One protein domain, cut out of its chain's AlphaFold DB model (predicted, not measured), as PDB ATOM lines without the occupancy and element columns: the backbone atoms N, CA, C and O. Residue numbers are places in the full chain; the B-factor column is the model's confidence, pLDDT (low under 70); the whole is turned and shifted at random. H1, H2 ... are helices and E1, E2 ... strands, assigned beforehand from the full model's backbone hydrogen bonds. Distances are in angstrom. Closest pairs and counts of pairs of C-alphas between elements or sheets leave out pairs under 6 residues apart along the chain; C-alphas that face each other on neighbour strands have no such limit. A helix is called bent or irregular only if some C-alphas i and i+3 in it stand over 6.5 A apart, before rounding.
ATOM      1  N   VAL A  51     -43.754 -59.017 -37.939       97.00
ATOM      2  CA  VAL A  51     -43.249 -57.637 -37.852       97.00
ATOM      3  C   VAL A  51     -41.814 -57.550 -38.359       97.00
ATOM      4  O   VAL A  51     -41.498 -56.677 -39.163       97.00
ATOM      5  N   PHE A  52     -40.952 -58.481 -37.945       97.44
ATOM      6  CA  PHE A  52     -39.567 -58.519 -38.396       97.44
ATOM      7  C   PHE A  52     -39.431 -58.982 -39.849       97.44
ATOM      8  O   PHE A  52     -38.566 -58.485 -40.561       97.44
ATOM      9  N   GLN A  53     -40.277 -59.901 -40.322       97.81
ATOM     10  CA  GLN A  53     -40.273 -60.273 -41.741       97.81
ATOM     11  C   GLN A  53     -40.656 -59.078 -42.625       97.81
ATOM     12  O   GLN A  53     -39.938 -58.779 -43.573       97.81
ATOM     13  N   ASN A  54     -41.687 -58.320 -42.243       97.94
ATOM     14  CA  ASN A  54     -42.094 -57.092 -42.933       97.94
ATOM     15  C   ASN A  54     -41.007 -56.008 -42.862       97.94
ATOM     16  O   ASN A  54     -40.864 -55.205 -43.785       97.94
ATOM     17  N   PHE A  55     -40.228 -55.979 -41.776       98.00
ATOM     18  CA  PHE A  55     -39.107 -55.055 -41.631       98.00
ATOM     19  C   PHE A  55     -37.998 -55.314 -42.656       98.00
ATOM     20  O   PHE A  55     -37.444 -54.359 -43.189       98.00
ATOM     21  N   LYS A  56     -37.704 -56.584 -42.977       97.56
ATOM     22  CA  LYS A  56     -36.654 -56.960 -43.947       97.56
ATOM     23  C   LYS A  56     -36.868 -56.381 -45.343       97.56
ATOM     24  O   LYS A  56     -35.919 -56.256 -46.106       97.56
ATOM     25  N   GLU A  57     -38.108 -56.038 -45.672       96.88
ATOM     26  CA  GLU A  57     -38.490 -55.455 -46.957       96.88
ATOM     27  C   GLU A  57     -38.349 -53.921 -46.980       96.88
ATOM     28  O   GLU A  57     -38.544 -53.296 -48.022       96.88
ATOM     29  N   LYS A  58     -38.037 -53.283 -45.842       97.56
ATOM     30  CA  LYS A  58     -37.903 -51.823 -45.740       97.56
ATOM     31  C   LYS A  58     -36.486 -51.373 -46.113       97.56
ATOM     32  O   LYS A  58     -35.531 -52.039 -45.725       97.56
ATOM     33  N   PRO A  59     -36.311 -50.197 -46.752       97.31
ATOM     34  CA  PRO A  59     -34.981 -49.678 -47.100       97.31
ATOM     35  C   PRO A  59     -34.026 -49.587 -45.903       97.31
ATOM     36  O   PRO A  59     -32.870 -49.995 -45.976       97.31
ATOM     37  N   LEU A  60     -34.546 -49.137 -44.758       96.69
ATOM     38  CA  LEU A  60     -33.777 -48.971 -43.528       96.69
ATOM     39  C   LEU A  60     -33.230 -50.308 -42.963       96.69
ATOM     40  O   LEU A  60     -32.306 -50.305 -42.148       96.69
ATOM     41  N   TYR A  61     -33.730 -51.463 -43.422       97.12
ATOM     42  CA  TYR A  61     -33.207 -52.774 -43.029       97.12
ATOM     43  C   TYR A  61     -31.714 -52.949 -43.347       97.12
ATOM     44  O   TYR A  61     -31.018 -53.639 -42.604       97.12
ATOM     45  N   ALA A  62     -31.191 -52.286 -44.383       95.38
ATOM     46  CA  ALA A  62     -29.764 -52.333 -44.701       95.38
ATOM     47  C   ALA A  62     -28.892 -51.854 -43.522       95.38
ATOM     48  O   ALA A  62     -27.889 -52.490 -43.194       95.38
ATOM     49  N   ALA A  63     -29.319 -50.793 -42.827       95.12
ATOM     50  CA  ALA A  63     -28.652 -50.300 -41.623       95.12
ATOM     51  C   ALA A  63     -28.759 -51.301 -40.462       95.12
ATOM     52  O   ALA A  63     -27.784 -51.538 -39.746       95.12
ATOM     53  N   TYR A  64     -29.927 -51.936 -40.291       95.00
ATOM     54  CA  TYR A  64     -30.099 -52.993 -39.292       95.00
ATOM     55  C   TYR A  64     -29.123 -54.142 -39.535       95.00
ATOM     56  O   TYR A  64     -28.440 -54.563 -38.604       95.00
ATOM     57  N   GLU A  65     -29.039 -54.647 -40.766       93.19
ATOM     58  CA  GLU A  65     -28.164 -55.765 -41.112       93.19
ATOM     59  C   GLU A  65     -26.685 -55.422 -40.881       93.19
ATOM     60  O   GLU A  65     -25.958 -56.225 -40.286       93.19
ATOM     61  N   ASP A  66     -26.255 -54.222 -41.277       92.56
ATOM     62  CA  ASP A  66     -24.893 -53.732 -41.050       92.56
ATOM     63  C   ASP A  66     -24.548 -53.677 -39.553       92.56
ATOM     64  O   ASP A  66     -23.570 -54.277 -39.093       92.56
ATOM     65  N   PHE A  67     -25.402 -53.051 -38.738       90.94
ATOM     66  CA  PHE A  67     -25.167 -52.940 -37.296       90.94
ATOM     67  C   PHE A  67     -25.293 -54.293 -36.590       90.94
ATOM     68  O   PHE A  67     -24.558 -54.586 -35.644       90.94
ATOM     69  N   ARG A  68     -26.166 -55.173 -37.080       88.12
ATOM     70  CA  ARG A  68     -26.378 -56.502 -36.509       88.12
ATOM     71  C   ARG A  68     -25.256 -57.486 -36.829       88.12
ATOM     72  O   ARG A  68     -25.078 -58.450 -36.070       88.12
ATOM     73  N   ARG A  69     -24.502 -57.261 -37.913       83.00
ATOM     74  CA  ARG A  69     -23.412 -58.132 -38.388       83.00
ATOM     75  C   ARG A  69     -22.400 -58.438 -37.285       83.00
ATOM     76  O   ARG A  69     -21.929 -59.572 -37.172       83.00
ATOM     77  N   ASN A  70     -22.143 -57.464 -36.413       70.19
ATOM     78  CA  ASN A  70     -21.183 -57.575 -35.323       70.19
ATOM     79  C   ASN A  70     -21.881 -57.587 -33.957       70.19
ATOM     80  O   ASN A  70     -22.825 -56.846 -33.711       70.19
ATOM     81  N   LYS A  71     -21.385 -58.408 -33.019       69.81
ATOM     82  CA  LYS A  71     -21.979 -58.602 -31.677       69.81
ATOM     83  C   LYS A  71     -21.856 -57.383 -30.736       69.81
ATOM     84  O   LYS A  71     -21.922 -57.552 -29.522       69.81
ATOM     85  N   GLN A  72     -21.588 -56.190 -31.260       70.75
ATOM     86  CA  GLN A  72     -21.243 -55.004 -30.469       70.75
ATOM     87  C   GLN A  72     -22.133 -53.781 -30.760       70.75
ATOM     88  O   GLN A  72     -22.155 -52.877 -29.937       70.75
ATOM     89  N   ASN A  73     -22.930 -53.773 -31.840       80.00
ATOM     90  CA  ASN A  73     -23.824 -52.651 -32.186       80.00
ATOM     91  C   ASN A  73     -25.317 -52.999 -32.000       80.00
ATOM     92  O   ASN A  73     -26.178 -52.502 -32.721       80.00
ATOM     93  N   TYR A  74     -25.640 -53.861 -31.029       85.38
ATOM     94  CA  TYR A  74     -27.019 -54.303 -30.779       85.38
ATOM     95  C   TYR A  74     -27.981 -53.160 -30.448       85.38
ATOM     96  O   TYR A  74     -29.102 -53.172 -30.943       85.38
ATOM     97  N   ALA A  75     -27.543 -52.178 -29.657       86.31
ATOM     98  CA  ALA A  75     -28.363 -51.014 -29.325       86.31
ATOM     99  C   ALA A  75     -28.769 -50.243 -30.593       86.31
ATOM    100  O   ALA A  75     -29.952 -50.022 -30.821       86.31
ATOM    101  N   PHE A  76     -27.806 -49.983 -31.483       89.19
ATOM    102  CA  PHE A  76     -28.054 -49.298 -32.752       89.19
ATOM    103  C   PHE A  76     -28.908 -50.116 -33.722       89.19
ATOM    104  O   PHE A  76     -29.747 -49.551 -34.410       89.19
ATOM    105  N   ALA A  77     -28.755 -51.445 -33.760       92.56
ATOM    106  CA  ALA A  77     -29.670 -52.302 -34.515       92.56
ATOM    107  C   ALA A  77     -31.118 -52.167 -33.994       92.56
ATOM    108  O   ALA A  77     -32.062 -52.079 -34.775       92.56
ATOM    109  N   VAL A  78     -31.301 -52.087 -32.674       93.12
ATOM    110  CA  VAL A  78     -32.618 -51.875 -32.059       93.12
ATOM    111  C   VAL A  78     -33.157 -50.462 -32.321       93.12
ATOM    112  O   VAL A  78     -34.358 -50.316 -32.538       93.12
ATOM    113  N   ASP A  79     -32.314 -49.429 -32.399       94.25
ATOM    114  CA  ASP A  79     -32.726 -48.094 -32.873       94.25
ATOM    115  C   ASP A  79     -33.341 -48.120 -34.263       94.25
ATOM    116  O   ASP A  79     -34.371 -47.492 -34.498       94.25
ATOM    117  N   VAL A  80     -32.763 -48.917 -35.157       95.81
ATOM    118  CA  VAL A  80     -33.310 -49.101 -36.499       95.81
ATOM    119  C   VAL A  80     -34.689 -49.774 -36.449       95.81
ATOM    120  O   VAL A  80     -35.622 -49.368 -37.142       95.81
ATOM    121  N   LEU A  81     -34.830 -50.804 -35.612       97.00
ATOM    122  CA  LEU A  81     -36.013 -51.665 -35.561       97.00
ATOM    123  C   LEU A  81     -37.199 -51.057 -34.792       97.00
ATOM    124  O   LEU A  81     -38.357 -51.333 -35.128       97.00
ATOM    125  N   ARG A  82     -36.945 -50.267 -33.740       96.81
ATOM    126  CA  ARG A  82     -37.994 -49.821 -32.804       96.81
ATOM    127  C   ARG A  82     -39.080 -48.995 -33.489       96.81
ATOM    128  O   ARG A  82     -40.262 -49.199 -33.223       96.81
ATOM    129  N   MET A  83     -38.694 -48.129 -34.427       96.31
ATOM    130  CA  MET A  83     -39.630 -47.303 -35.199       96.31
ATOM    131  C   MET A  83     -40.560 -48.158 -36.058       96.31
ATOM    132  O   MET A  83     -41.771 -47.948 -36.032       96.31
ATOM    133  N   HIS A  84     -40.012 -49.154 -36.765       98.06
ATOM    134  CA  HIS A  84     -40.808 -50.083 -37.572       98.06
ATOM    135  C   HIS A  84     -41.776 -50.879 -36.702       98.06
ATOM    136  O   HIS A  84     -42.936 -51.041 -37.058       98.06
ATOM    137  N   THR A  85     -41.316 -51.331 -35.536       97.94
ATOM    138  CA  THR A  85     -42.140 -52.127 -34.619       97.94
ATOM    139  C   THR A  85     -43.382 -51.357 -34.171       97.94
ATOM    140  O   THR A  85     -44.488 -51.888 -34.258       97.94
ATOM    141  N   VAL A  86     -43.225 -50.095 -33.753       98.31
ATOM    142  CA  VAL A  86     -44.365 -49.248 -33.361       98.31
ATOM    143  C   VAL A  86     -45.187 -48.815 -34.570       98.31
ATOM    144  O   VAL A  86     -46.405 -48.767 -34.476       98.31
ATOM    145  N   HIS A  87     -44.568 -48.540 -35.719       98.12
ATOM    146  CA  HIS A  87     -45.316 -48.225 -36.937       98.12
ATOM    147  C   HIS A  87     -46.224 -49.389 -37.357       98.12
ATOM    148  O   HIS A  87     -47.379 -49.171 -37.698       98.12
ATOM    149  N   GLU A  88     -45.736 -50.626 -37.301       98.06
ATOM    150  CA  GLU A  88     -46.499 -51.809 -37.696       98.06
ATOM    151  C   GLU A  88     -47.606 -52.130 -36.679       98.06
ATOM    152  O   GLU A  88     -48.762 -52.335 -37.046       98.06
ATOM    153  N   LEU A  89     -47.274 -52.158 -35.386       97.69
ATOM    154  CA  LEU A  89     -48.179 -52.660 -34.346       97.69
ATOM    155  C   LEU A  89     -49.007 -51.574 -33.652       97.69
ATOM    156  O   LEU A  89     -50.049 -51.876 -33.070       97.69
ATOM    157  N   GLY A  90     -48.543 -50.328 -33.678       97.31
ATOM    158  CA  GLY A  90     -48.961 -49.299 -32.733       97.31
ATOM    159  C   GLY A  90     -48.531 -49.616 -31.296       97.31
ATOM    160  O   GLY A  90     -47.802 -50.572 -31.022       97.31
ATOM    161  N   GLY A  91     -49.011 -48.808 -30.356       96.44
ATOM    162  CA  GLY A  91     -48.754 -48.993 -28.932       96.44
ATOM    163  C   GLY A  91     -47.494 -48.270 -28.471       96.44
ATOM    164  O   GLY A  91     -47.212 -47.166 -28.931       96.44
ATOM    165  N   ILE A  92     -46.779 -48.868 -27.516       97.00
ATOM    166  CA  ILE A  92     -45.637 -48.260 -26.823       97.00
ATOM    167  C   ILE A  92     -44.421 -49.157 -27.013       97.00
ATOM    168  O   ILE A  92     -44.461 -50.337 -26.664       97.00
ATOM    169  N   TYR A  93     -43.340 -48.590 -27.536       97.69
ATOM    170  CA  TYR A  93     -42.017 -49.190 -27.422       97.69
ATOM    171  C   TYR A  93     -41.369 -48.733 -26.119       97.69
ATOM    172  O   TYR A  93     -41.551 -47.583 -25.719       97.69
ATOM    173  N   SER A  94     -40.616 -49.623 -25.477       95.50
ATOM    174  CA  SER A  94     -39.881 -49.333 -24.251       95.50
ATOM    175  C   SER A  94     -38.622 -50.194 -24.183       95.50
ATOM    176  O   SER A  94     -38.688 -51.397 -24.459       95.50
ATOM    177  N   ASP A  95     -37.485 -49.591 -23.836       94.06
ATOM    178  CA  ASP A  95     -36.244 -50.332 -23.626       94.06
ATOM    179  C   ASP A  95     -36.384 -51.226 -22.380       94.06
ATOM    180  O   ASP A  95     -37.078 -50.909 -21.415       94.06
ATOM    181  N   VAL A  96     -35.731 -52.391 -22.386       91.19
ATOM    182  CA  VAL A  96     -35.912 -53.409 -21.329       91.19
ATOM    183  C   VAL A  96     -35.426 -52.972 -19.945       91.19
ATOM    184  O   VAL A  96     -35.726 -53.647 -18.959       91.19
ATOM    185  N   ASP A  97     -34.641 -51.901 -19.872       90.00
ATOM    186  CA  ASP A  97     -34.132 -51.287 -18.648       90.00
ATOM    187  C   ASP A  97     -34.845 -49.972 -18.284       90.00
ATOM    188  O   ASP A  97     -34.497 -49.372 -17.264       90.00
ATOM    189  N   ASP A  98     -35.842 -49.540 -19.065       91.88
ATOM    190  CA  ASP A  98     -36.730 -48.446 -18.676       91.88
ATOM    191  C   ASP A  98     -37.558 -48.855 -17.454       91.88
ATOM    192  O   ASP A  98     -38.048 -49.982 -17.343       91.88
ATOM    193  N   VAL A  99     -37.706 -47.931 -16.509       90.38
ATOM    194  CA  VAL A  99     -38.308 -48.207 -15.204       90.38
ATOM    195  C   VAL A  99     -39.705 -47.607 -15.156       90.38
ATOM    196  O   VAL A  99     -39.879 -46.391 -15.246       90.38
ATOM    197  N   TYR A 100     -40.703 -48.471 -14.991       91.19
ATOM    198  CA  TYR A 100     -42.096 -48.080 -14.780       91.19
ATOM    199  C   TYR A 100     -42.349 -47.786 -13.298       91.19
ATOM    200  O   TYR A 100     -41.558 -48.185 -12.445       91.19
ATOM    201  N   ALA A 101     -43.462 -47.111 -12.989       84.50
ATOM    202  CA  ALA A 101     -43.827 -46.676 -11.637       84.50
ATOM    203  C   ALA A 101     -43.418 -47.658 -10.511       84.50
ATOM    204  O   ALA A 101     -43.781 -48.834 -10.511       84.50
ATOM    205  N   GLY A 102     -42.670 -47.182  -9.516       76.31
ATOM    206  CA  GLY A 102     -42.051 -47.982  -8.457       76.31
ATOM    207  C   GLY A 102     -41.517 -47.126  -7.307       76.31
ATOM    208  O   GLY A 102     -41.682 -45.905  -7.288       76.31
ATOM    209  N   ALA A 103     -40.873 -47.764  -6.325       69.00
ATOM    210  CA  ALA A 103     -40.321 -47.065  -5.158       69.00
ATOM    211  C   ALA A 103     -39.219 -46.062  -5.559       69.00
ATOM    212  O   ALA A 103     -39.079 -44.994  -4.967       69.00
ATOM    213  N   GLU A 104     -38.467 -46.394  -6.605       70.88
ATOM    214  CA  GLU A 104     -37.350 -45.638  -7.171       70.88
ATOM    215  C   GLU A 104     -37.752 -44.528  -8.160       70.88
ATOM    216  O   GLU A 104     -36.902 -43.731  -8.573       70.88
ATOM    217  N   THR A 105     -39.032 -44.443  -8.535       69.06
ATOM    218  CA  THR A 105     -39.543 -43.486  -9.533       69.06
ATOM    219  C   THR A 105     -40.534 -42.479  -8.941       69.06
ATOM    220  O   THR A 105     -41.401 -41.988  -9.660       69.06
ATOM    221  N   GLY A 106     -40.447 -42.219  -7.629       67.25
ATOM    222  CA  GLY A 106     -41.417 -41.463  -6.824       67.25
ATOM    223  C   GLY A 106     -42.224 -40.394  -7.575       67.25
ATOM    224  O   GLY A 106     -41.662 -39.489  -8.186       67.25
ATOM    225  N   GLY A 107     -43.554 -40.506  -7.506       76.69
ATOM    226  CA  GLY A 107     -44.498 -39.608  -8.182       76.69
ATOM    227  C   GLY A 107     -44.996 -40.099  -9.547       76.69
ATOM    228  O   GLY A 107     -46.007 -39.583 -10.015       76.69
ATOM    229  N   MET A 108     -44.352 -41.102 -10.157       87.88
ATOM    230  CA  MET A 108     -44.889 -41.766 -11.353       87.88
ATOM    231  C   MET A 108     -46.094 -42.654 -11.025       87.88
ATOM    232  O   MET A 108     -46.145 -43.270  -9.958       87.88
ATOM    233  N   THR A 109     -47.041 -42.753 -11.956       88.56
ATOM    234  CA  THR A 109     -48.247 -43.583 -11.815       88.56
ATOM    235  C   THR A 109     -48.220 -44.773 -12.773       88.56
ATOM    236  O   THR A 109     -47.612 -44.674 -13.844       88.56
ATOM    237  N   PRO A 110     -48.892 -45.892 -12.441       89.50
ATOM    238  CA  PRO A 110     -49.119 -46.970 -13.397       89.50
ATOM    239  C   PRO A 110     -49.750 -46.445 -14.692       89.50
ATOM    240  O   PRO A 110     -50.461 -45.435 -14.697       89.50
ATOM    241  N   LEU A 111     -49.469 -47.130 -15.792       87.31
ATOM    242  CA  LEU A 111     -50.032 -46.840 -17.099       87.31
ATOM    243  C   LEU A 111     -51.220 -47.785 -17.342       87.31
ATOM    244  O   LEU A 111     -51.050 -48.995 -17.391       87.31
ATOM    245  N   GLY A 112     -52.428 -47.254 -17.487       72.75
ATOM    246  CA  GLY A 112     -53.656 -48.059 -17.613       72.75
ATOM    247  C   GLY A 112     -54.853 -47.339 -17.003       72.75
ATOM    248  O   GLY A 112     -55.839 -47.089 -17.685       72.75
ATOM    249  N   ASP A 113     -54.681 -46.816 -15.784       70.25
ATOM    250  CA  ASP A 113     -55.713 -46.029 -15.091       70.25
ATOM    251  C   ASP A 113     -56.108 -44.748 -15.848       70.25
ATOM    252  O   ASP A 113     -57.209 -44.221 -15.675       70.25
ATOM    253  N   GLN A 114     -55.191 -44.212 -16.656       74.62
ATOM    254  CA  GLN A 114     -55.418 -43.069 -17.531       74.62
ATOM    255  C   GLN A 114     -54.951 -43.428 -18.945       74.62
ATOM    256  O   GLN A 114     -53.771 -43.749 -19.125       74.62
ATOM    257  N   PRO A 115     -55.838 -43.375 -19.952       80.38
ATOM    258  CA  PRO A 115     -55.443 -43.639 -21.326       80.38
ATOM    259  C   PRO A 115     -54.479 -42.561 -21.832       80.38
ATOM    260  O   PRO A 115     -54.636 -41.369 -21.551       80.38
ATOM    261  N   LEU A 116     -53.498 -42.985 -22.627       90.50
ATOM    262  CA  LEU A 116     -52.704 -42.066 -23.435       90.50
ATOM    263  C   LEU A 116     -53.536 -41.609 -24.632       90.50
ATOM    264  O   LEU A 116     -54.102 -42.430 -25.355       90.50
ATOM    265  N   PHE A 117     -53.572 -40.301 -24.864       90.69
ATOM    266  CA  PHE A 117     -54.252 -39.716 -26.013       90.69
ATOM    267  C   PHE A 117     -53.223 -39.247 -27.036       90.69
ATOM    268  O   PHE A 117     -52.448 -38.335 -26.758       90.69
ATOM    269  N   ALA A 118     -53.245 -39.870 -28.211       93.12
ATOM    270  CA  ALA A 118     -52.500 -39.456 -29.393       93.12
ATOM    271  C   ALA A 118     -53.482 -39.231 -30.546       93.12
ATOM    272  O   ALA A 118     -54.385 -40.048 -30.755       93.12
ATOM    273  N   GLU A 119     -53.297 -38.160 -31.311       92.62
ATOM    274  CA  GLU A 119     -53.942 -38.006 -32.618       92.62
ATOM    275  C   GLU A 119     -53.426 -39.083 -33.600       92.62
ATOM    276  O   GLU A 119     -52.330 -39.610 -33.395       92.62
ATOM    277  N   PRO A 120     -54.155 -39.410 -34.688       89.75
ATOM    278  CA  PRO A 120     -53.804 -40.518 -35.589       89.75
ATOM    279  C   PRO A 120     -52.363 -40.533 -36.134       89.75
ATOM    280  O   PRO A 120     -51.785 -41.604 -36.288       89.75
ATOM    281  N   ASP A 121     -51.761 -39.367 -36.377       93.00
ATOM    282  CA  ASP A 121     -50.383 -39.214 -36.874       93.00
ATOM    283  C   ASP A 121     -49.438 -38.605 -35.821       93.00
ATOM    284  O   ASP A 121     -48.439 -37.970 -36.145       93.00
ATOM    285  N   GLU A 122     -49.739 -38.773 -34.534       95.50
ATOM    286  CA  GLU A 122     -48.926 -38.239 -33.441       95.50
ATOM    287  C   GLU A 122     -48.029 -39.308 -32.812       95.50
ATOM    288  O   GLU A 122     -48.401 -40.475 -32.677       95.50
ATOM    289  N   VAL A 123     -46.840 -38.875 -32.392       97.94
ATOM    290  CA  VAL A 123     -45.924 -39.668 -31.571       97.94
ATOM    291  C   VAL A 123     -45.830 -39.011 -30.198       97.94
ATOM    292  O   VAL A 123     -45.488 -37.833 -30.087       97.94
ATOM    293  N   LEU A 124     -46.127 -39.781 -29.156       98.00
ATOM    294  CA  LEU A 124     -45.971 -39.386 -27.760       98.00
ATOM    295  C   LEU A 124     -44.602 -39.831 -27.259       98.00
ATOM    296  O   LEU A 124     -44.178 -40.958 -27.525       98.00
ATOM    297  N   THR A 125     -43.920 -38.977 -26.505       97.38
ATOM    298  CA  THR A 125     -42.526 -39.228 -26.117       97.38
ATOM    299  C   THR A 125     -42.299 -39.105 -24.616       97.38
ATOM    300  O   THR A 125     -43.174 -38.703 -23.847       97.38
ATOM    301  N   LEU A 126     -41.084 -39.453 -24.204       94.25
ATOM    302  CA  LEU A 126     -40.480 -38.974 -22.967       94.25
ATOM    303  C   LEU A 126     -40.062 -37.501 -23.090       94.25
ATOM    304  O   LEU A 126     -40.043 -36.925 -24.186       94.25
ATOM    305  N   ASP A 127     -39.667 -36.919 -21.962       91.75
ATOM    306  CA  ASP A 127     -39.021 -35.612 -21.934       91.75
ATOM    307  C   ASP A 127     -37.631 -35.667 -22.597       91.75
ATOM    308  O   ASP A 127     -36.960 -36.709 -22.565       91.75
ATOM    309  N   PRO A 128     -37.148 -34.555 -23.177       93.25
ATOM    310  CA  PRO A 128     -35.779 -34.489 -23.655       93.25
ATOM    311  C   PRO A 128     -34.763 -34.586 -22.513       93.25
ATOM    312  O   PRO A 128     -34.993 -34.123 -21.396       93.25
ATOM    313  N   VAL A 129     -33.596 -35.140 -22.825       91.38
ATOM    314  CA  VAL A 129     -32.494 -35.364 -21.887       91.38
ATOM    315  C   VAL A 129     -31.196 -34.775 -22.427       91.38
ATOM    316  O   VAL A 129     -31.039 -34.587 -23.635       91.38
ATOM    317  N   HIS A 130     -30.240 -34.520 -21.532       91.75
ATOM    318  CA  HIS A 130     -28.856 -34.283 -21.931       91.75
ATOM    319  C   HIS A 130     -28.173 -35.616 -22.230       91.75
ATOM    320  O   HIS A 130     -28.011 -36.453 -21.338       91.75
ATOM    321  N   VAL A 131     -27.763 -35.814 -23.477       89.25
ATOM    322  CA  VAL A 131     -27.048 -37.017 -23.893       89.25
ATOM    323  C   VAL A 131     -25.603 -37.001 -23.379       89.25
ATOM    324  O   VAL A 131     -24.953 -35.954 -23.392       89.25
ATOM    325  N   PRO A 132     -25.059 -38.148 -22.933       86.94
ATOM    326  CA  PRO A 132     -23.771 -38.193 -22.240       86.94
ATOM    327  C   PRO A 132     -22.540 -38.057 -23.153       86.94
ATOM    328  O   PRO A 132     -21.431 -37.912 -22.645       86.94
ATOM    329  N   TRP A 133     -22.703 -38.134 -24.478       87.81
ATOM    330  CA  TRP A 133     -21.609 -38.036 -25.462       87.81
ATOM    331  C   TRP A 133     -21.398 -36.618 -26.022       87.81
ATOM    332  O   TRP A 133     -20.542 -36.412 -26.887       87.81
ATOM    333  N   GLU A 134     -22.180 -35.653 -25.538       89.94
ATOM    334  CA  GLU A 134     -22.056 -34.227 -25.829       89.94
ATOM    335  C   GLU A 134     -21.767 -33.449 -24.541       89.94
ATOM    336  O   GLU A 134     -22.062 -33.896 -23.431       89.94
ATOM    337  N   LEU A 135     -21.212 -32.245 -24.676       89.88
ATOM    338  CA  LEU A 135     -21.071 -31.340 -23.536       89.88
ATOM    339  C   LEU A 135     -22.456 -30.901 -23.051       89.88
ATOM    340  O   LEU A 135     -23.248 -30.406 -23.844       89.88
ATOM    341  N   GLN A 136     -22.719 -30.990 -21.746       87.88
ATOM    342  CA  GLN A 136     -24.019 -30.623 -21.165       87.88
ATOM    343  C   GLN A 136     -24.426 -29.165 -21.453       87.88
ATOM    344  O   GLN A 136     -25.608 -28.856 -21.568       87.88
ATOM    345  N   SER A 137     -23.452 -28.264 -21.598       90.75
ATOM    346  CA  SER A 137     -23.681 -26.863 -21.976       90.75
ATOM    347  C   SER A 137     -24.015 -26.668 -23.459       90.75
ATOM    348  O   SER A 137     -24.465 -25.591 -23.845       90.75
ATOM    349  N   SER A 138     -23.791 -27.679 -24.301       92.38
ATOM    350  CA  SER A 138     -24.115 -27.634 -25.721       92.38
ATOM    351  C   SER A 138     -25.601 -27.864 -25.929       92.38
ATOM    352  O   SER A 138     -26.177 -28.823 -25.414       92.38
ATOM    353  N   VAL A 139     -26.207 -27.037 -26.771       90.38
ATOM    354  CA  VAL A 139     -27.593 -27.231 -27.201       90.38
ATOM    355  C   VAL A 139     -27.799 -28.519 -28.003       90.38
ATOM    356  O   VAL A 139     -28.911 -29.037 -28.033       90.38
ATOM    357  N   GLU A 140     -26.732 -29.046 -28.609       89.06
ATOM    358  CA  GLU A 140     -26.730 -30.336 -29.308       89.06
ATOM    359  C   GLU A 140     -26.834 -31.512 -28.333       89.06
ATOM    360  O   GLU A 140     -27.224 -32.602 -28.732       89.06
ATOM    361  N   SER A 141     -26.533 -31.303 -27.044       91.31
ATOM    362  CA  SER A 141     -26.698 -32.354 -26.039       91.31
ATOM    363  C   SER A 141     -28.160 -32.630 -25.698       91.31
ATOM    364  O   SER A 141     -28.462 -33.679 -25.143       91.31
ATOM    365  N   PHE A 142     -29.072 -31.704 -25.991       94.88
ATOM    366  CA  PHE A 142     -30.466 -31.814 -25.584       94.88
ATOM    367  C   PHE A 142     -31.276 -32.492 -26.682       94.88
ATOM    368  O   PHE A 142     -31.528 -31.889 -27.725       94.88
ATOM    369  N   MET A 143     -31.665 -33.745 -26.456       95.44
ATOM    370  CA  MET A 143     -32.359 -34.585 -27.438       95.44
ATOM    371  C   MET A 143     -33.539 -35.310 -26.798       95.44
ATOM    372  O   MET A 143     -33.524 -35.621 -25.609       95.44
ATOM    373  N   VAL A 144     -34.560 -35.608 -27.594       94.38
ATOM    374  CA  VAL A 144     -35.671 -36.472 -27.189       94.38
ATOM    375  C   VAL A 144     -35.157 -37.903 -27.085       94.38
ATOM    376  O   VAL A 144     -34.586 -38.429 -28.040       94.38
ATOM    377  N   ASN A 145     -35.362 -38.537 -25.934       89.50
ATOM    378  CA  ASN A 145     -34.963 -39.925 -25.744       89.50
ATOM    379  C   ASN A 145     -35.891 -40.867 -26.536       89.50
ATOM    380  O   ASN A 145     -37.110 -40.774 -26.409       89.50
ATOM    381  N   ASN A 146     -35.319 -41.777 -27.331       93.88
ATOM    382  CA  ASN A 146     -36.050 -42.774 -28.124       93.88
ATOM    383  C   ASN A 146     -36.158 -44.152 -27.428       93.88
ATOM    384  O   ASN A 146     -36.591 -45.117 -28.059       93.88
ATOM    385  N   SER A 147     -35.761 -44.260 -26.153       93.75
ATOM    386  CA  SER A 147     -35.922 -45.467 -25.313       93.75
ATOM    387  C   SER A 147     -37.378 -45.856 -25.106       93.75
ATOM    388  O   SER A 147     -37.703 -47.034 -25.188       93.75
ATOM    389  N   SER A 148     -38.268 -44.875 -24.953       95.62
ATOM    390  CA  SER A 148     -39.709 -45.103 -24.929       95.62
ATOM    391  C   SER A 148     -40.467 -44.057 -25.734       95.62
ATOM    392  O   SER A 148     -40.230 -42.854 -25.605       95.62
ATOM    393  N   PHE A 149     -41.409 -44.519 -26.551       97.75
ATOM    394  CA  PHE A 149     -42.324 -43.674 -27.314       97.75
ATOM    395  C   PHE A 149     -43.579 -44.458 -27.694       97.75
ATOM    396  O   PHE A 149     -43.570 -45.691 -27.716       97.75
ATOM    397  N   ALA A 150     -44.660 -43.741 -27.993       97.75
ATOM    398  CA  ALA A 150     -45.941 -44.330 -28.349       97.75
ATOM    399  C   ALA A 150     -46.519 -43.707 -29.614       97.75
ATOM    400  O   ALA A 150     -46.366 -42.507 -29.832       97.75
ATOM    401  N   ALA A 151     -47.211 -44.504 -30.421       97.88
ATOM    402  CA  ALA A 151     -47.957 -44.015 -31.575       97.88
ATOM    403  C   ALA A 151     -49.054 -45.010 -31.986       97.88
ATOM    404  O   ALA A 151     -49.064 -46.167 -31.554       97.88
ATOM    405  N   HIS A 152     -49.978 -44.573 -32.840       97.31
ATOM    406  CA  HIS A 152     -50.924 -45.482 -33.499       97.31
ATOM    407  C   HIS A 152     -50.221 -46.356 -34.543       97.31
ATOM    408  O   HIS A 152     -49.178 -45.991 -35.075       97.31
ATOM    409  N   SER A 153     -50.793 -47.511 -34.883       97.62
ATOM    410  CA  SER A 153     -50.304 -48.269 -36.045       97.62
ATOM    411  C   SER A 153     -50.495 -47.438 -37.321       97.62
ATOM    412  O   SER A 153     -51.491 -46.729 -37.470       97.62
ATOM    413  N   GLY A 154     -49.532 -47.507 -38.236       96.94
ATOM    414  CA  GLY A 154     -49.582 -46.849 -39.536       96.94
ATOM    415  C   GLY A 154     -49.249 -45.356 -39.536       96.94
ATOM    416  O   GLY A 154     -49.331 -44.750 -40.601       96.94
ATOM    417  N   THR A 155     -48.836 -44.761 -38.406       95.62
ATOM    418  CA  THR A 155     -48.452 -43.333 -38.360       95.62
ATOM    419  C   THR A 155     -47.418 -42.982 -39.428       95.62
ATOM    420  O   THR A 155     -46.346 -43.601 -39.530       95.62
ATOM    421  N   SER A 156     -47.731 -41.939 -40.196       96.00
ATOM    422  CA  SER A 156     -46.864 -41.389 -41.235       96.00
ATOM    423  C   SER A 156     -45.583 -40.784 -40.660       96.00
ATOM    424  O   SER A 156     -44.546 -40.820 -41.318       96.00
ATOM    425  N   VAL A 157     -45.601 -40.301 -39.412       96.44
ATOM    426  CA  VAL A 157     -44.418 -39.729 -38.751       96.44
ATOM    427  C   VAL A 157     -43.323 -40.779 -38.596       96.44
ATOM    428  O   VAL A 157     -42.181 -40.523 -38.974       96.44
ATOM    429  N   LEU A 158     -43.656 -41.981 -38.112       97.69
ATOM    430  CA  LEU A 158     -42.673 -43.063 -37.990       97.69
ATOM    431  C   LEU A 158     -42.231 -43.589 -39.361       97.69
ATOM    432  O   LEU A 158     -41.054 -43.894 -39.545       97.69
ATOM    433  N   HIS A 159     -43.133 -43.638 -40.346       97.06
ATOM    434  CA  HIS A 159     -42.776 -44.001 -41.720       97.06
ATOM    435  C   HIS A 159     -41.752 -43.034 -42.340       97.06
ATOM    436  O   HIS A 159     -40.734 -43.455 -42.896       97.06
ATOM    437  N   ASN A 160     -42.001 -41.731 -42.205       97.25
ATOM    438  CA  ASN A 160     -41.122 -40.680 -42.706       97.25
ATOM    439  C   ASN A 160     -39.787 -40.675 -41.959       97.25
ATOM    440  O   ASN A 160     -38.740 -40.518 -42.578       97.25
ATOM    441  N   MET A 161     -39.813 -40.907 -40.644       97.94
ATOM    442  CA  MET A 161     -38.612 -41.029 -39.822       97.94
ATOM    443  C   MET A 161     -37.739 -42.210 -40.262       97.94
ATOM    444  O   MET A 161     -36.535 -42.043 -40.429       97.94
ATOM    445  N   MET A 162     -38.331 -43.378 -40.542       98.31
ATOM    446  CA  MET A 162     -37.583 -44.512 -41.094       98.31
ATOM    447  C   MET A 162     -37.002 -44.216 -42.483       98.31
ATOM    448  O   MET A 162     -35.874 -44.609 -42.772       98.31
ATOM    449  N   SER A 163     -37.755 -43.513 -43.335       98.38
ATOM    450  CA  SER A 163     -37.289 -43.111 -44.670       98.38
ATOM    451  C   SER A 163     -36.115 -42.129 -44.595       98.38
ATOM    452  O   SER A 163     -35.130 -42.285 -45.312       98.38
ATOM    453  N   GLU A 164     -36.183 -41.155 -43.687       98.62
ATOM    454  CA  GLU A 164     -35.089 -40.219 -43.419       98.62
ATOM    455  C   GLU A 164     -33.870 -40.938 -42.822       98.62
ATOM    456  O   GLU A 164     -32.744 -40.667 -43.228       98.62
ATOM    457  N   GLY A 165     -34.072 -41.905 -41.923       98.38
ATOM    458  CA  GLY A 165     -32.990 -42.745 -41.411       98.38
ATOM    459  C   GLY A 165     -32.285 -43.538 -42.516       98.38
ATOM    460  O   GLY A 165     -31.057 -43.599 -42.535       98.38
ATOM    461  N   ALA A 166     -33.046 -44.102 -43.465       98.44
ATOM    462  CA  ALA A 166     -32.485 -44.850 -44.592       98.44
ATOM    463  C   ALA A 166     -31.637 -43.929 -45.471       98.44
ATOM    464  O   ALA A 166     -30.483 -44.230 -45.749       98.44
ATOM    465  N   LYS A 167     -32.172 -42.748 -45.789       98.50
ATOM    466  CA  LYS A 167     -31.451 -41.715 -46.529       98.50
ATOM    467  C   LYS A 167     -30.153 -41.297 -45.826       98.50
ATOM    468  O   LYS A 167     -29.107 -41.277 -46.462       98.50
ATOM    469  N   ARG A 168     -30.187 -41.001 -44.519       98.06
ATOM    470  CA  ARG A 168     -28.986 -40.628 -43.741       98.06
ATOM    471  C   ARG A 168     -27.943 -41.746 -43.720       98.06
ATOM    472  O   ARG A 168     -26.746 -41.468 -43.698       98.06
ATOM    473  N   TYR A 169     -28.387 -43.002 -43.686       97.06
ATOM    474  CA  TYR A 169     -27.502 -44.160 -43.743       97.06
ATOM    475  C   TYR A 169     -26.851 -44.294 -45.122       97.06
ATOM    476  O   TYR A 169     -25.627 -44.403 -45.195       97.06
ATOM    477  N   ASP A 170     -27.637 -44.209 -46.196       96.44
ATOM    478  CA  ASP A 170     -27.139 -44.277 -47.572       96.44
ATOM    479  C   ASP A 170     -26.141 -43.144 -47.850       96.44
ATOM    480  O   ASP A 170     -25.031 -43.401 -48.310       96.44
ATOM    481  N   GLU A 171     -26.455 -41.909 -47.446       96.94
ATOM    482  CA  GLU A 171     -25.535 -40.767 -47.538       96.94
ATOM    483  C   GLU A 171     -24.222 -41.018 -46.773       96.94
ATOM    484  O   GLU A 171     -23.136 -40.670 -47.246       96.94
ATOM    485  N   ALA A 172     -24.287 -41.639 -45.589       94.94
ATOM    486  CA  ALA A 172     -23.095 -41.967 -44.811       94.94
ATOM    487  C   ALA A 172     -22.229 -43.031 -45.504       94.94
ATOM    488  O   ALA A 172     -21.002 -42.885 -45.527       94.94
ATOM    489  N   VAL A 173     -22.850 -44.055 -46.091       93.25
ATOM    490  CA  VAL A 173     -22.180 -45.089 -46.889       93.25
ATOM    491  C   VAL A 173     -21.523 -44.474 -48.130       93.25
ATOM    492  O   VAL A 173     -20.322 -44.646 -48.346       93.25
ATOM    493  N   GLU A 174     -22.277 -43.699 -48.911       93.81
ATOM    494  CA  GLU A 174     -21.827 -43.071 -50.158       93.81
ATOM    495  C   GLU A 174     -20.720 -42.036 -49.943       93.81
ATOM    496  O   GLU A 174     -19.861 -41.851 -50.807       93.81
ATOM    497  N   SER A 175     -20.694 -41.387 -48.775       92.88
ATOM    498  CA  SER A 175     -19.667 -40.394 -48.449       92.88
ATOM    499  C   SER A 175     -18.243 -40.957 -48.440       92.88
ATOM    500  O   SER A 175     -17.284 -40.193 -48.544       92.88
ATOM    501  N   GLY A 176     -18.083 -42.273 -48.253       87.06
ATOM    502  CA  GLY A 176     -16.777 -42.921 -48.123       87.06
ATOM    503  C   GLY A 176     -16.004 -42.546 -46.852       87.06
ATOM    504  O   GLY A 176     -14.857 -42.960 -46.697       87.06
ATOM    505  N   ASN A 177     -16.609 -41.794 -45.922       87.94
ATOM    506  CA  ASN A 177     -15.964 -41.357 -44.677       87.94
ATOM    507  C   ASN A 177     -15.787 -42.488 -43.652       87.94
ATOM    508  O   ASN A 177     -14.994 -42.354 -42.720       87.94
ATOM    509  N   TYR A 178     -16.515 -43.592 -43.822       87.19
ATOM    510  CA  TYR A 178     -16.517 -44.735 -42.909       87.19
ATOM    511  C   TYR A 178     -16.239 -46.039 -43.668       87.19
ATOM    512  O   TYR A 178     -17.089 -46.927 -43.677       87.19
ATOM    513  N   PRO A 179     -15.080 -46.175 -44.342       83.12
ATOM    514  CA  PRO A 179     -14.810 -47.335 -45.181       83.12
ATOM    515  C   PRO A 179     -14.789 -48.608 -44.332       83.12
ATOM    516  O   PRO A 179     -14.027 -48.704 -43.362       83.12
ATOM    517  N   ASP A 180     -15.614 -49.588 -44.693       81.38
ATOM    518  CA  ASP A 180     -15.611 -50.881 -44.022       81.38
ATOM    519  C   ASP A 180     -14.260 -51.586 -44.264       81.38
ATOM    520  O   ASP A 180     -13.850 -51.798 -45.411       81.38
ATOM    521  N   PRO A 181     -13.548 -51.978 -43.197       79.06
ATOM    522  CA  PRO A 181     -12.211 -52.557 -43.300       79.06
ATOM    523  C   PRO A 181     -12.188 -53.955 -43.938       79.06
ATOM    524  O   PRO A 181     -11.117 -54.456 -44.278       79.06
ATOM    525  N   THR A 182     -13.346 -54.599 -44.095       82.06
ATOM    526  CA  THR A 182     -13.505 -55.912 -44.735       82.06
ATOM    527  C   THR A 182     -13.945 -55.816 -46.196       82.06
ATOM    528  O   THR A 182     -14.066 -56.843 -46.862       82.06
ATOM    529  N   GLY A 183     -14.160 -54.601 -46.714       77.06
ATOM    530  CA  GLY A 183     -14.591 -54.360 -48.093       77.06
ATOM    531  C   GLY A 183     -16.074 -54.646 -48.353       77.06
ATOM    532  O   GLY A 183     -16.498 -54.631 -49.507       77.06
ATOM    533  N   VAL A 184     -16.865 -54.910 -47.310       81.12
ATOM    534  CA  VAL A 184     -18.325 -55.039 -47.415       81.12
ATOM    535  C   VAL A 184     -18.965 -53.656 -47.332       81.12
ATOM    536  O   VAL A 184     -18.494 -52.806 -46.595       81.12
ATOM    537  N   ASN A 185     -20.053 -53.406 -48.058       83.75
ATOM    538  CA  ASN A 185     -20.736 -52.118 -47.963       83.75
ATOM    539  C   ASN A 185     -21.373 -51.927 -46.566       83.75
ATOM    540  O   ASN A 185     -22.062 -52.835 -46.085       83.75
ATOM    541  N   GLY A 186     -21.133 -50.778 -45.928       89.00
ATOM    542  CA  GLY A 186     -21.607 -50.461 -44.577       89.00
ATOM    543  C   GLY A 186     -20.696 -49.478 -43.836       89.00
ATOM    544  O   GLY A 186     -19.583 -49.195 -44.275       89.00
ATOM    545  N   ILE A 187     -21.172 -48.960 -42.703       91.19
ATOM    546  CA  ILE A 187     -20.427 -48.022 -41.836       91.19
ATOM    547  C   ILE A 187     -20.195 -48.592 -40.428       91.19
ATOM    548  O   ILE A 187     -19.347 -48.100 -39.677       91.19
ATOM    549  N   GLY A 188     -20.942 -49.631 -40.046       87.62
ATOM    550  CA  GLY A 188     -21.034 -50.129 -38.679       87.62
ATOM    551  C   GLY A 188     -19.719 -50.672 -38.128       87.62
ATOM    552  O   GLY A 188     -19.391 -50.411 -36.968       87.62
ATOM    553  N   LEU A 189     -18.948 -51.406 -38.938       87.06
ATOM    554  CA  LEU A 189     -17.665 -51.970 -38.507       87.06
ATOM    555  C   LEU A 189     -16.571 -50.900 -38.387       87.06
ATOM    556  O   LEU A 189     -15.804 -50.920 -37.428       87.06
ATOM    557  N   ASN A 190     -16.531 -49.939 -39.314       86.94
ATOM    558  CA  ASN A 190     -15.591 -48.821 -39.249       86.94
ATOM    559  C   ASN A 190     -15.805 -47.993 -37.975       86.94
ATOM    560  O   ASN A 190     -14.872 -47.774 -37.201       86.94
ATOM    561  N   LEU A 191     -17.056 -47.603 -37.718       87.25
ATOM    562  CA  LEU A 191     -17.420 -46.839 -36.529       87.25
ATOM    563  C   LEU A 191     -17.141 -47.615 -35.238       87.25
ATOM    564  O   LEU A 191     -16.768 -47.017 -34.233       87.25
ATOM    565  N   LEU A 192     -17.273 -48.944 -35.255       84.62
ATOM    566  CA  LEU A 192     -16.931 -49.784 -34.110       84.62
ATOM    567  C   LEU A 192     -15.441 -49.717 -33.753       84.62
ATOM    568  O   LEU A 192     -15.099 -49.767 -32.574       84.62
ATOM    569  N   TRP A 193     -14.569 -49.618 -34.757       82.31
ATOM    570  CA  TRP A 193     -13.114 -49.568 -34.585       82.31
ATOM    571  C   TRP A 193     -12.570 -48.152 -34.400       82.31
ATOM    572  O   TRP A 193     -11.360 -47.979 -34.237       82.31
ATOM    573  N   ASN A 194     -13.435 -47.136 -34.403       83.75
ATOM    574  CA  ASN A 194     -13.016 -45.775 -34.120       83.75
ATOM    575  C   ASN A 194     -12.485 -45.678 -32.673       83.75
ATOM    576  O   ASN A 194     -13.181 -46.098 -31.744       83.75
ATOM    577  N   PRO A 195     -11.272 -45.132 -32.453       83.88
ATOM    578  CA  PRO A 195     -10.698 -45.018 -31.114       83.88
ATOM    579  C   PRO A 195     -11.452 -44.031 -30.208       83.88
ATOM    580  O   PRO A 195     -11.321 -44.129 -28.989       83.88
ATOM    581  N   ASP A 196     -12.232 -43.099 -30.771       86.94
ATOM    582  CA  ASP A 196     -13.159 -42.252 -30.019       86.94
ATOM    583  C   ASP A 196     -14.581 -42.851 -30.077       86.94
ATOM    584  O   ASP A 196     -15.301 -42.656 -31.066       86.94
ATOM    585  N   PRO A 197     -15.046 -43.547 -29.018       81.94
ATOM    586  CA  PRO A 197     -16.390 -44.120 -28.992       81.94
ATOM    587  C   PRO A 197     -17.482 -43.051 -29.123       81.94
ATOM    588  O   PRO A 197     -18.567 -43.344 -29.627       81.94
ATOM    589  N   ALA A 198     -17.209 -41.799 -28.741       86.44
ATOM    590  CA  ALA A 198     -18.176 -40.721 -28.866       86.44
ATOM    591  C   ALA A 198     -18.420 -40.335 -30.335       86.44
ATOM    592  O   ALA A 198     -19.531 -39.929 -30.666       86.44
ATOM    593  N   VAL A 199     -17.444 -40.513 -31.240       88.12
ATOM    594  CA  VAL A 199     -17.670 -40.350 -32.691       88.12
ATOM    595  C   VAL A 199     -18.699 -41.361 -33.176       88.12
ATOM    596  O   VAL A 199     -19.682 -40.969 -33.801       88.12
ATOM    597  N   ARG A 200     -18.526 -42.643 -32.828       88.81
ATOM    598  CA  ARG A 200     -19.488 -43.704 -33.163       88.81
ATOM    599  C   ARG A 200     -20.889 -43.350 -32.684       88.81
ATOM    600  O   ARG A 200     -21.826 -43.366 -33.475       88.81
ATOM    601  N   ILE A 201     -21.023 -43.020 -31.402       89.56
ATOM    602  CA  ILE A 201     -22.323 -42.747 -30.786       89.56
ATOM    603  C   ILE A 201     -22.980 -41.512 -31.411       89.56
ATOM    604  O   ILE A 201     -24.157 -41.570 -31.757       89.56
ATOM    605  N   ARG A 202     -22.235 -40.418 -31.626       91.31
ATOM    606  CA  ARG A 202     -22.755 -39.210 -32.287       91.31
ATOM    607  C   ARG A 202     -23.243 -39.499 -33.699       91.31
ATOM    608  O   ARG A 202     -24.342 -39.081 -34.055       91.31
ATOM    609  N   THR A 203     -22.440 -40.203 -34.494       92.75
ATOM    610  CA  THR A 203     -22.793 -40.537 -35.877       92.75
ATOM    611  C   THR A 203     -24.042 -41.407 -35.913       92.75
ATOM    612  O   THR A 203     -25.011 -41.059 -36.583       92.75
ATOM    613  N   LEU A 204     -24.079 -42.490 -35.138       92.75
ATOM    614  CA  LEU A 204     -25.214 -43.410 -35.148       92.75
ATOM    615  C   LEU A 204     -26.475 -42.800 -34.514       92.75
ATOM    616  O   LEU A 204     -27.573 -43.030 -35.015       92.75
ATOM    617  N   SER A 205     -26.338 -41.941 -33.500       94.12
ATOM    618  CA  SER A 205     -27.461 -41.168 -32.953       94.12
ATOM    619  C   SER A 205     -28.110 -40.275 -34.015       94.12
ATOM    620  O   SER A 205     -29.335 -40.212 -34.107       94.12
ATOM    621  N   LYS A 206     -27.306 -39.623 -34.865       95.44
ATOM    622  CA  LYS A 206     -27.816 -38.787 -35.961       95.44
ATOM    623  C   LYS A 206     -28.480 -39.593 -37.074       95.44
ATOM    624  O   LYS A 206     -29.394 -39.071 -37.702       95.44
ATOM    625  N   ILE A 207     -28.025 -40.819 -37.332       96.00
ATOM    626  CA  ILE A 207     -28.543 -41.642 -38.434       96.00
ATOM    627  C   ILE A 207     -29.790 -42.423 -38.016       96.00
ATOM    628  O   ILE A 207     -30.750 -42.429 -38.773       96.00
ATOM    629  N   VAL A 208     -29.796 -43.063 -36.840       94.62
ATOM    630  CA  VAL A 208     -30.889 -43.963 -36.411       94.62
ATOM    631  C   VAL A 208     -31.398 -43.731 -34.984       94.62
ATOM    632  O   VAL A 208     -32.477 -44.206 -34.647       94.62
ATOM    633  N   GLY A 209     -30.645 -43.022 -34.140       94.81
ATOM    634  CA  GLY A 209     -30.948 -42.864 -32.714       94.81
ATOM    635  C   GLY A 209     -31.690 -41.564 -32.340       94.81
ATOM    636  O   GLY A 209     -32.451 -41.020 -33.143       94.81
ATOM    637  N   PRO A 210     -31.467 -41.034 -31.116       94.75
ATOM    638  CA  PRO A 210     -32.119 -39.831 -30.591       94.75
ATOM    639  C   PRO A 210     -31.996 -38.590 -31.474       94.75
ATOM    640  O   PRO A 210     -32.905 -37.760 -31.481       94.75
ATOM    641  N   GLY A 211     -30.898 -38.452 -32.223       96.19
ATOM    642  CA  GLY A 211     -30.707 -37.356 -33.171       96.19
ATOM    643  C   GLY A 211     -31.721 -37.408 -34.315       96.19
ATOM    644  O   GLY A 211     -32.455 -36.441 -34.513       96.19
ATOM    645  N   LEU A 212     -31.825 -38.552 -35.007       97.94
ATOM    646  CA  LEU A 212     -32.872 -38.780 -36.017       97.94
ATOM    647  C   LEU A 212     -34.261 -38.558 -35.411       97.94
ATOM    648  O   LEU A 212     -35.062 -37.800 -35.954       97.94
ATOM    649  N   PHE A 213     -34.524 -39.194 -34.267       97.69
ATOM    650  CA  PHE A 213     -35.821 -39.141 -33.599       97.69
ATOM    651  C   PHE A 213     -36.244 -37.695 -33.299       97.69
ATOM    652  O   PHE A 213     -37.341 -37.266 -33.655       97.69
ATOM    653  N   THR A 214     -35.337 -36.908 -32.717       97.50
ATOM    654  CA  THR A 214     -35.564 -35.494 -32.396       97.50
ATOM    655  C   THR A 214     -35.813 -34.661 -33.651       97.50
ATOM    656  O   THR A 214     -36.761 -33.876 -33.681       97.50
ATOM    657  N   ASP A 215     -34.982 -34.814 -34.683       97.69
ATOM    658  CA  ASP A 215     -35.103 -34.039 -35.919       97.69
ATOM    659  C   ASP A 215     -36.423 -34.325 -36.638       97.69
ATOM    660  O   ASP A 215     -37.154 -33.397 -36.992       97.69
ATOM    661  N   SER A 216     -36.757 -35.605 -36.817       97.44
ATOM    662  CA  SER A 216     -37.960 -36.023 -37.530       97.44
ATOM    663  C   SER A 216     -39.237 -35.610 -36.801       97.44
ATOM    664  O   SER A 216     -40.171 -35.152 -37.459       97.44
ATOM    665  N   LEU A 217     -39.286 -35.690 -35.465       97.25
ATOM    666  CA  LEU A 217     -40.436 -35.206 -34.691       97.25
ATOM    667  C   LEU A 217     -40.640 -33.701 -34.857       97.25
ATOM    668  O   LEU A 217     -41.747 -33.248 -35.138       97.25
ATOM    669  N   ARG A 218     -39.560 -32.921 -34.732       96.75
ATOM    670  CA  ARG A 218     -39.616 -31.461 -34.884       96.75
ATOM    671  C   ARG A 218     -40.047 -31.040 -36.286       96.75
ATOM    672  O   ARG A 218     -40.715 -30.022 -36.423       96.75
ATOM    673  N   ALA A 219     -39.642 -31.793 -37.307       96.19
ATOM    674  CA  ALA A 219     -40.006 -31.522 -38.692       96.19
ATOM    675  C   ALA A 219     -41.454 -31.927 -39.015       96.19
ATOM    676  O   ALA A 219     -42.116 -31.243 -39.793       96.19
ATOM    677  N   SER A 220     -41.941 -33.025 -38.429       94.25
ATOM    678  CA  SER A 220     -43.244 -33.607 -38.779       94.25
ATOM    679  C   SER A 220     -44.408 -33.021 -37.977       94.25
ATOM    680  O   SER A 220     -45.542 -33.037 -38.445       94.25
ATOM    681  N   ASP A 221     -44.142 -32.484 -36.785       94.25
ATOM    682  CA  ASP A 221     -45.153 -31.916 -35.897       94.25
ATOM    683  C   ASP A 221     -44.724 -30.522 -35.428       94.25
ATOM    684  O   ASP A 221     -43.869 -30.363 -34.554       94.25
ATOM    685  N   ALA A 222     -45.349 -29.488 -35.995       94.94
ATOM    686  CA  ALA A 222     -45.030 -28.097 -35.678       94.94
ATOM    687  C   ALA A 222     -45.282 -27.746 -34.199       94.94
ATOM    688  O   ALA A 222     -44.540 -26.946 -33.626       94.94
ATOM    689  N   VAL A 223     -46.293 -28.352 -33.563       95.00
ATOM    690  CA  VAL A 223     -46.591 -28.122 -32.140       95.00
ATOM    691  C   VAL A 223     -45.497 -28.741 -31.279       95.00
ATOM    692  O   VAL A 223     -45.031 -28.111 -30.329       95.00
ATOM    693  N   TYR A 224     -45.054 -29.950 -31.625       96.00
ATOM    694  CA  TYR A 224     -43.916 -30.588 -30.969       96.00
ATOM    695  C   TYR A 224     -42.622 -29.786 -31.179       96.00
ATOM    696  O   TYR A 224     -41.877 -29.537 -30.230       96.00
ATOM    697  N   GLY A 225     -42.364 -29.332 -32.409       97.00
ATOM    698  CA  GLY A 225     -41.191 -28.533 -32.763       97.00
ATOM    699  C   GLY A 225     -41.093 -27.218 -31.984       97.00
ATOM    700  O   GLY A 225     -40.015 -26.864 -31.490       97.00
ATOM    701  N   ASP A 226     -42.216 -26.520 -31.819       97.56
ATOM    702  CA  ASP A 226     -42.305 -25.310 -31.002       97.56
ATOM    703  C   ASP A 226     -42.128 -25.603 -29.500       97.56
ATOM    704  O   ASP A 226     -41.345 -24.927 -28.826       97.56
ATOM    705  N   LEU A 227     -42.774 -26.654 -28.980       97.38
ATOM    706  CA  LEU A 227     -42.597 -27.104 -27.594       97.38
ATOM    707  C   LEU A 227     -41.121 -27.397 -27.283       97.38
ATOM    708  O   LEU A 227     -40.583 -26.904 -26.291       97.38
ATOM    709  N   PHE A 228     -40.441 -28.150 -28.148       97.19
ATOM    710  CA  PHE A 228     -39.026 -28.479 -27.988       97.19
ATOM    711  C   PHE A 228     -38.130 -27.229 -28.024       97.19
ATOM    712  O   PHE A 228     -37.185 -27.101 -27.243       97.19
ATOM    713  N   THR A 229     -38.445 -26.272 -28.902       97.12
ATOM    714  CA  THR A 229     -37.723 -24.995 -28.994       97.12
ATOM    715  C   THR A 229     -37.872 -24.177 -27.711       97.12
ATOM    716  O   THR A 229     -36.880 -23.664 -27.187       97.12
ATOM    717  N   ARG A 230     -39.084 -24.105 -27.149       97.25
ATOM    718  CA  ARG A 230     -39.334 -23.431 -25.869       97.25
ATOM    719  C   ARG A 230     -38.653 -24.135 -24.697       97.25
ATOM    720  O   ARG A 230     -38.046 -23.450 -23.875       97.25
ATOM    721  N   LEU A 231     -38.652 -25.471 -24.652       96.69
ATOM    722  CA  LEU A 231     -37.879 -26.240 -23.666       96.69
ATOM    723  C   LEU A 231     -36.386 -25.897 -23.723       96.69
ATOM    724  O   LEU A 231     -35.783 -25.626 -22.685       96.69
ATOM    725  N   ARG A 232     -35.794 -25.802 -24.921       96.06
ATOM    726  CA  ARG A 232     -34.403 -25.337 -25.078       96.06
ATOM    727  C   ARG A 232     -34.200 -23.916 -24.550       96.06
ATOM    728  O   ARG A 232     -33.175 -23.649 -23.927       96.06
ATOM    729  N   GLY A 233     -35.155 -23.012 -24.763       97.31
ATOM    730  CA  GLY A 233     -35.120 -21.662 -24.191       97.31
ATOM    731  C   GLY A 233     -35.097 -21.667 -22.658       97.31
ATOM    732  O   GLY A 233     -34.323 -20.928 -22.049       97.31
ATOM    733  N   VAL A 234     -35.888 -22.535 -22.023       97.00
ATOM    734  CA  VAL A 234     -35.882 -22.694 -20.558       97.00
ATOM    735  C   VAL A 234     -34.522 -23.206 -20.081       97.00
ATOM    736  O   VAL A 234     -33.904 -22.593 -19.214       97.00
ATOM    737  N   VAL A 235     -34.028 -24.292 -20.682       95.56
ATOM    738  CA  VAL A 235     -32.804 -24.984 -20.243       95.56
ATOM    739  C   VAL A 235     -31.541 -24.149 -20.472       95.56
ATOM    740  O   VAL A 235     -30.686 -24.080 -19.593       95.56
ATOM    741  N   PHE A 236     -31.409 -23.503 -21.633       96.44
ATOM    742  CA  PHE A 236     -30.154 -22.862 -22.045       96.44
ATOM    743  C   PHE A 236     -30.168 -21.334 -21.978       96.44
ATOM    744  O   PHE A 236     -29.110 -20.717 -22.080       96.44
ATOM    745  N   GLN A 237     -31.340 -20.707 -21.854       96.12
ATOM    746  CA  GLN A 237     -31.484 -19.247 -21.952       96.12
ATOM    747  C   GLN A 237     -32.240 -18.635 -20.765       96.12
ATOM    748  O   GLN A 237     -32.487 -17.431 -20.765       96.12
ATOM    749  N   GLY A 238     -32.616 -19.437 -19.760       94.69
ATOM    750  CA  GLY A 238     -33.310 -18.957 -18.563       94.69
ATOM    751  C   GLY A 238     -34.719 -18.420 -18.832       94.69
ATOM    752  O   GLY A 238     -35.213 -17.593 -18.066       94.69
ATOM    753  N   GLN A 239     -35.361 -18.851 -19.922       97.19
ATOM    754  CA  GLN A 239     -36.745 -18.473 -20.214       97.19
ATOM    755  C   GLN A 239     -37.710 -19.094 -19.187       97.19
ATOM    756  O   GLN A 239     -37.437 -20.176 -18.661       97.19
ATOM    757  N   PRO A 240     -38.850 -18.448 -18.893       96.62
ATOM    758  CA  PRO A 240     -39.838 -19.001 -17.975       96.62
ATOM    759  C   PRO A 240     -40.542 -20.229 -18.571       96.62
ATOM    760  O   PRO A 240     -40.876 -20.266 -19.756       96.62
ATOM    761  N   PHE A 241     -40.826 -21.220 -17.726       97.06
ATOM    762  CA  PHE A 241     -41.610 -22.396 -18.103       97.06
ATOM    763  C   PHE A 241     -43.115 -22.087 -18.037       97.06
ATOM    764  O   PHE A 241     -43.654 -21.853 -16.957       97.06
ATOM    765  N   THR A 242     -43.796 -22.070 -19.189       95.88
ATOM    766  CA  THR A 242     -45.197 -21.600 -19.316       95.88
ATOM    767  C   THR A 242     -46.116 -22.554 -20.083       95.88
ATOM    768  O   THR A 242     -47.213 -22.178 -20.484       95.88
ATOM    769  N   PHE A 243     -45.683 -23.793 -20.320       95.44
ATOM    770  CA  PHE A 243     -46.303 -24.690 -21.305       95.44
ATOM    771  C   PHE A 243     -46.499 -26.121 -20.794       95.44
ATOM    772  O   PHE A 243     -46.415 -27.089 -21.552       95.44
ATOM    773  N   ALA A 244     -46.806 -26.237 -19.500       94.88
ATOM    774  CA  ALA A 244     -47.058 -27.503 -18.817       94.88
ATOM    775  C   ALA A 244     -48.112 -28.367 -19.533       94.88
ATOM    776  O   ALA A 244     -47.894 -29.562 -19.706       94.88
ATOM    777  N   ASP A 245     -49.202 -27.768 -20.017       94.62
ATOM    778  CA  ASP A 245     -50.286 -28.503 -20.684       94.62
ATOM    779  C   ASP A 245     -49.853 -29.110 -22.025       94.62
ATOM    780  O   ASP A 245     -50.237 -30.225 -22.374       94.62
ATOM    781  N   GLN A 246     -49.004 -28.410 -22.782       94.81
ATOM    782  CA  GLN A 246     -48.492 -28.936 -24.049       94.81
ATOM    783  C   GLN A 246     -47.471 -30.046 -23.815       94.81
ATOM    784  O   GLN A 246     -47.489 -31.042 -24.535       94.81
ATOM    785  N   MET A 247     -46.641 -29.916 -22.780       95.00
ATOM    786  CA  MET A 247     -45.734 -30.981 -22.350       95.00
ATOM    787  C   MET A 247     -46.512 -32.213 -21.877       95.00
ATOM    788  O   MET A 247     -46.227 -33.323 -22.308       95.00
ATOM    789  N   ALA A 248     -47.570 -32.013 -21.088       92.81
ATOM    790  CA  ALA A 248     -48.484 -33.064 -20.649       92.81
ATOM    791  C   ALA A 248     -49.164 -33.809 -21.806       92.81
ATOM    792  O   ALA A 248     -49.451 -34.993 -21.667       92.81
ATOM    793  N   ARG A 249     -49.441 -33.119 -22.919       94.00
ATOM    794  CA  ARG A 249     -50.054 -33.706 -24.115       94.00
ATOM    795  C   ARG A 249     -49.035 -34.443 -24.988       94.00
ATOM    796  O   ARG A 249     -49.316 -35.546 -25.426       94.00
ATOM    797  N   LYS A 250     -47.892 -33.817 -25.289       95.81
ATOM    798  CA  LYS A 250     -46.913 -34.311 -26.280       95.81
ATOM    799  C   LYS A 250     -45.879 -35.269 -25.696       95.81
ATOM    800  O   LYS A 250     -45.403 -36.161 -26.391       95.81
ATOM    801  N   MET A 251     -45.536 -35.087 -24.425       95.50
ATOM    802  CA  MET A 251     -44.503 -35.851 -23.727       95.50
ATOM    803  C   MET A 251     -45.074 -36.600 -22.505       95.50
ATOM    804  O   MET A 251     -44.463 -36.570 -21.444       95.50
ATOM    805  N   PRO A 252     -46.257 -37.249 -22.570       94.56
ATOM    806  CA  PRO A 252     -46.932 -37.773 -21.379       94.56
ATOM    807  C   PRO A 252     -46.187 -38.931 -20.705       94.56
ATOM    808  O   PRO A 252     -46.455 -39.232 -19.541       94.56
ATOM    809  N   LEU A 253     -45.263 -39.595 -21.412       94.19
ATOM    810  CA  LEU A 253     -44.637 -40.824 -20.928       94.19
ATOM    811  C   LEU A 253     -43.762 -40.596 -19.689       94.19
ATOM    812  O   LEU A 253     -43.630 -41.523 -18.891       94.19
ATOM    813  N   HIS A 254     -43.251 -39.378 -19.451       89.56
ATOM    814  CA  HIS A 254     -42.454 -39.066 -18.250       89.56
ATOM    815  C   HIS A 254     -43.216 -39.295 -16.936       89.56
ATOM    816  O   HIS A 254     -42.609 -39.396 -15.873       89.56
ATOM    817  N   ARG A 255     -44.554 -39.356 -16.982       90.69
ATOM    818  CA  ARG A 255     -45.404 -39.613 -15.809       90.69
ATOM    819  C   ARG A 255     -45.436 -41.080 -15.403       90.69
ATOM    820  O   ARG A 255     -45.865 -41.390 -14.297       90.69
ATOM    821  N   HIS A 256     -45.013 -41.965 -16.297       91.81
ATOM    822  CA  HIS A 256     -45.184 -43.408 -16.157       91.81
ATOM    823  C   HIS A 256     -43.860 -44.159 -16.270       91.81
ATOM    824  O   HIS A 256     -43.705 -45.214 -15.655       91.81
ATOM    825  N   ILE A 257     -42.929 -43.617 -17.058       91.81
ATOM    826  CA  ILE A 257     -41.702 -44.278 -17.473       91.81
ATOM    827  C   ILE A 257     -40.524 -43.346 -17.206       91.81
ATOM    828  O   ILE A 257     -40.489 -42.194 -17.644       91.81
ATOM    829  N   LYS A 258     -39.522 -43.879 -16.516       90.44
ATOM    830  CA  LYS A 258     -38.203 -43.278 -16.381       90.44
ATOM    831  C   LYS A 258     -37.240 -44.010 -17.302       90.44
ATOM    832  O   LYS A 258     -37.127 -45.229 -17.207       90.44
ATOM    833  N   SER A 259     -36.498 -43.266 -18.118       87.88
ATOM    834  CA  SER A 259     -35.456 -43.866 -18.950       87.88
ATOM    835  C   SER A 259     -34.441 -44.642 -18.119       87.88
ATOM    836  O   SER A 259     -33.964 -44.153 -17.085       87.88
TER     837      SER A 259
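This is residues 51 to 259 of the 266 residues of the protein "Putative Insecticidal toxin protein" of Pseudomonas caricapapayae (UniProt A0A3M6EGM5). A small sheet of three strands, E1, E5 and E2 in that order, has helix H3 along one face; the long helix H4 runs beside H3 and crosses H7, which lies in the middle between H4 and the hairpin of E3 and E4. H2, H5 and H6 gather at one end of the long axis, H8 and H9 toward the other. The printed part has 209 residues, mostly helix by class, with ten named helices and five named strands: H1 H2 H3 E1 E2 E3 E4 E5 H4 H5 H6 H7 H8 H9 H10 along the chain, both sheets antiparallel. It is compact, with a radius of gyration of the C-alphas of 17.4 A, and spans 52 by 39 by 35 A.

Inner strand E5, residues 148 to 151, is antiparallel to edge strands E1, residues 91 to 94, and E2, residues 123 to 125; N 93 and O 149, 2.9 A, and N 124 and O 150, 2.8 A, are within hydrogen-bond range. H3, residues 74 to 89, is on this sheet over E1 and E5, at a height over the sheet of 10.0 A: two layers, a helix on one face of a sheet. H3 has a kink of 36 degrees near residue 81 and is only just irregular, C-alphas 80 and 83 being 6.7 A apart. With residues 80 to 87 alone it touches residues 158 to 162 of the hub H4, residues 156 to 174; the closest C-alphas, of His 87 and Leu 158, are 5.9 A apart. H4 touches H7, residues 210 to 220, with residues 157 to 165 alone, at a steep tilt of 53 degrees; the closest C-alphas are those of Met 161 and Ser 216, 5.5 A. It also touches H6, residues 197 to 207, with residues 165 to 169 alone; the closest C-alphas are those of Arg 168 and Ile 207, 5.4 A. H2, residues 61 to 69, and H3 form a helical hairpin; their closest C-alphas are those of Tyr 64 and Ala 77, 4.8 A. H1, residues 51 to 56, touches H3, and H5, residues 188 to 192, touches H2. E3, residues 128 to 130, and E4, residues 142 to 144, form an antiparallel hairpin, with N 129 and O 143 at 2.8 A. H8, residues 222 to 237, touches H7 only at the corner. H9, residues 244 to 250, and H10, residues 252 to 255, only graze the larger sheet. Of 12 O i to N i+4 pairs in H3, 10 are within hydrogen-bond range.

H1 begins at C-alpha 51, (-43.249, -57.637, -37.852). H4 measures 26.6 A from C-alpha 156, (-46.864, -41.389, -41.235), to C-alpha 174; H3 measures 21.5 A and H8 21.2 A.

The farthest C-alphas, of Asp 113 and Gly 183, are 53.4 A apart. The printed part has no cut; the links E1 to E2, E3 to E4 and H4 to H5 are long. Residues 71, 103 and 105 to 106 have pLDDT under 70.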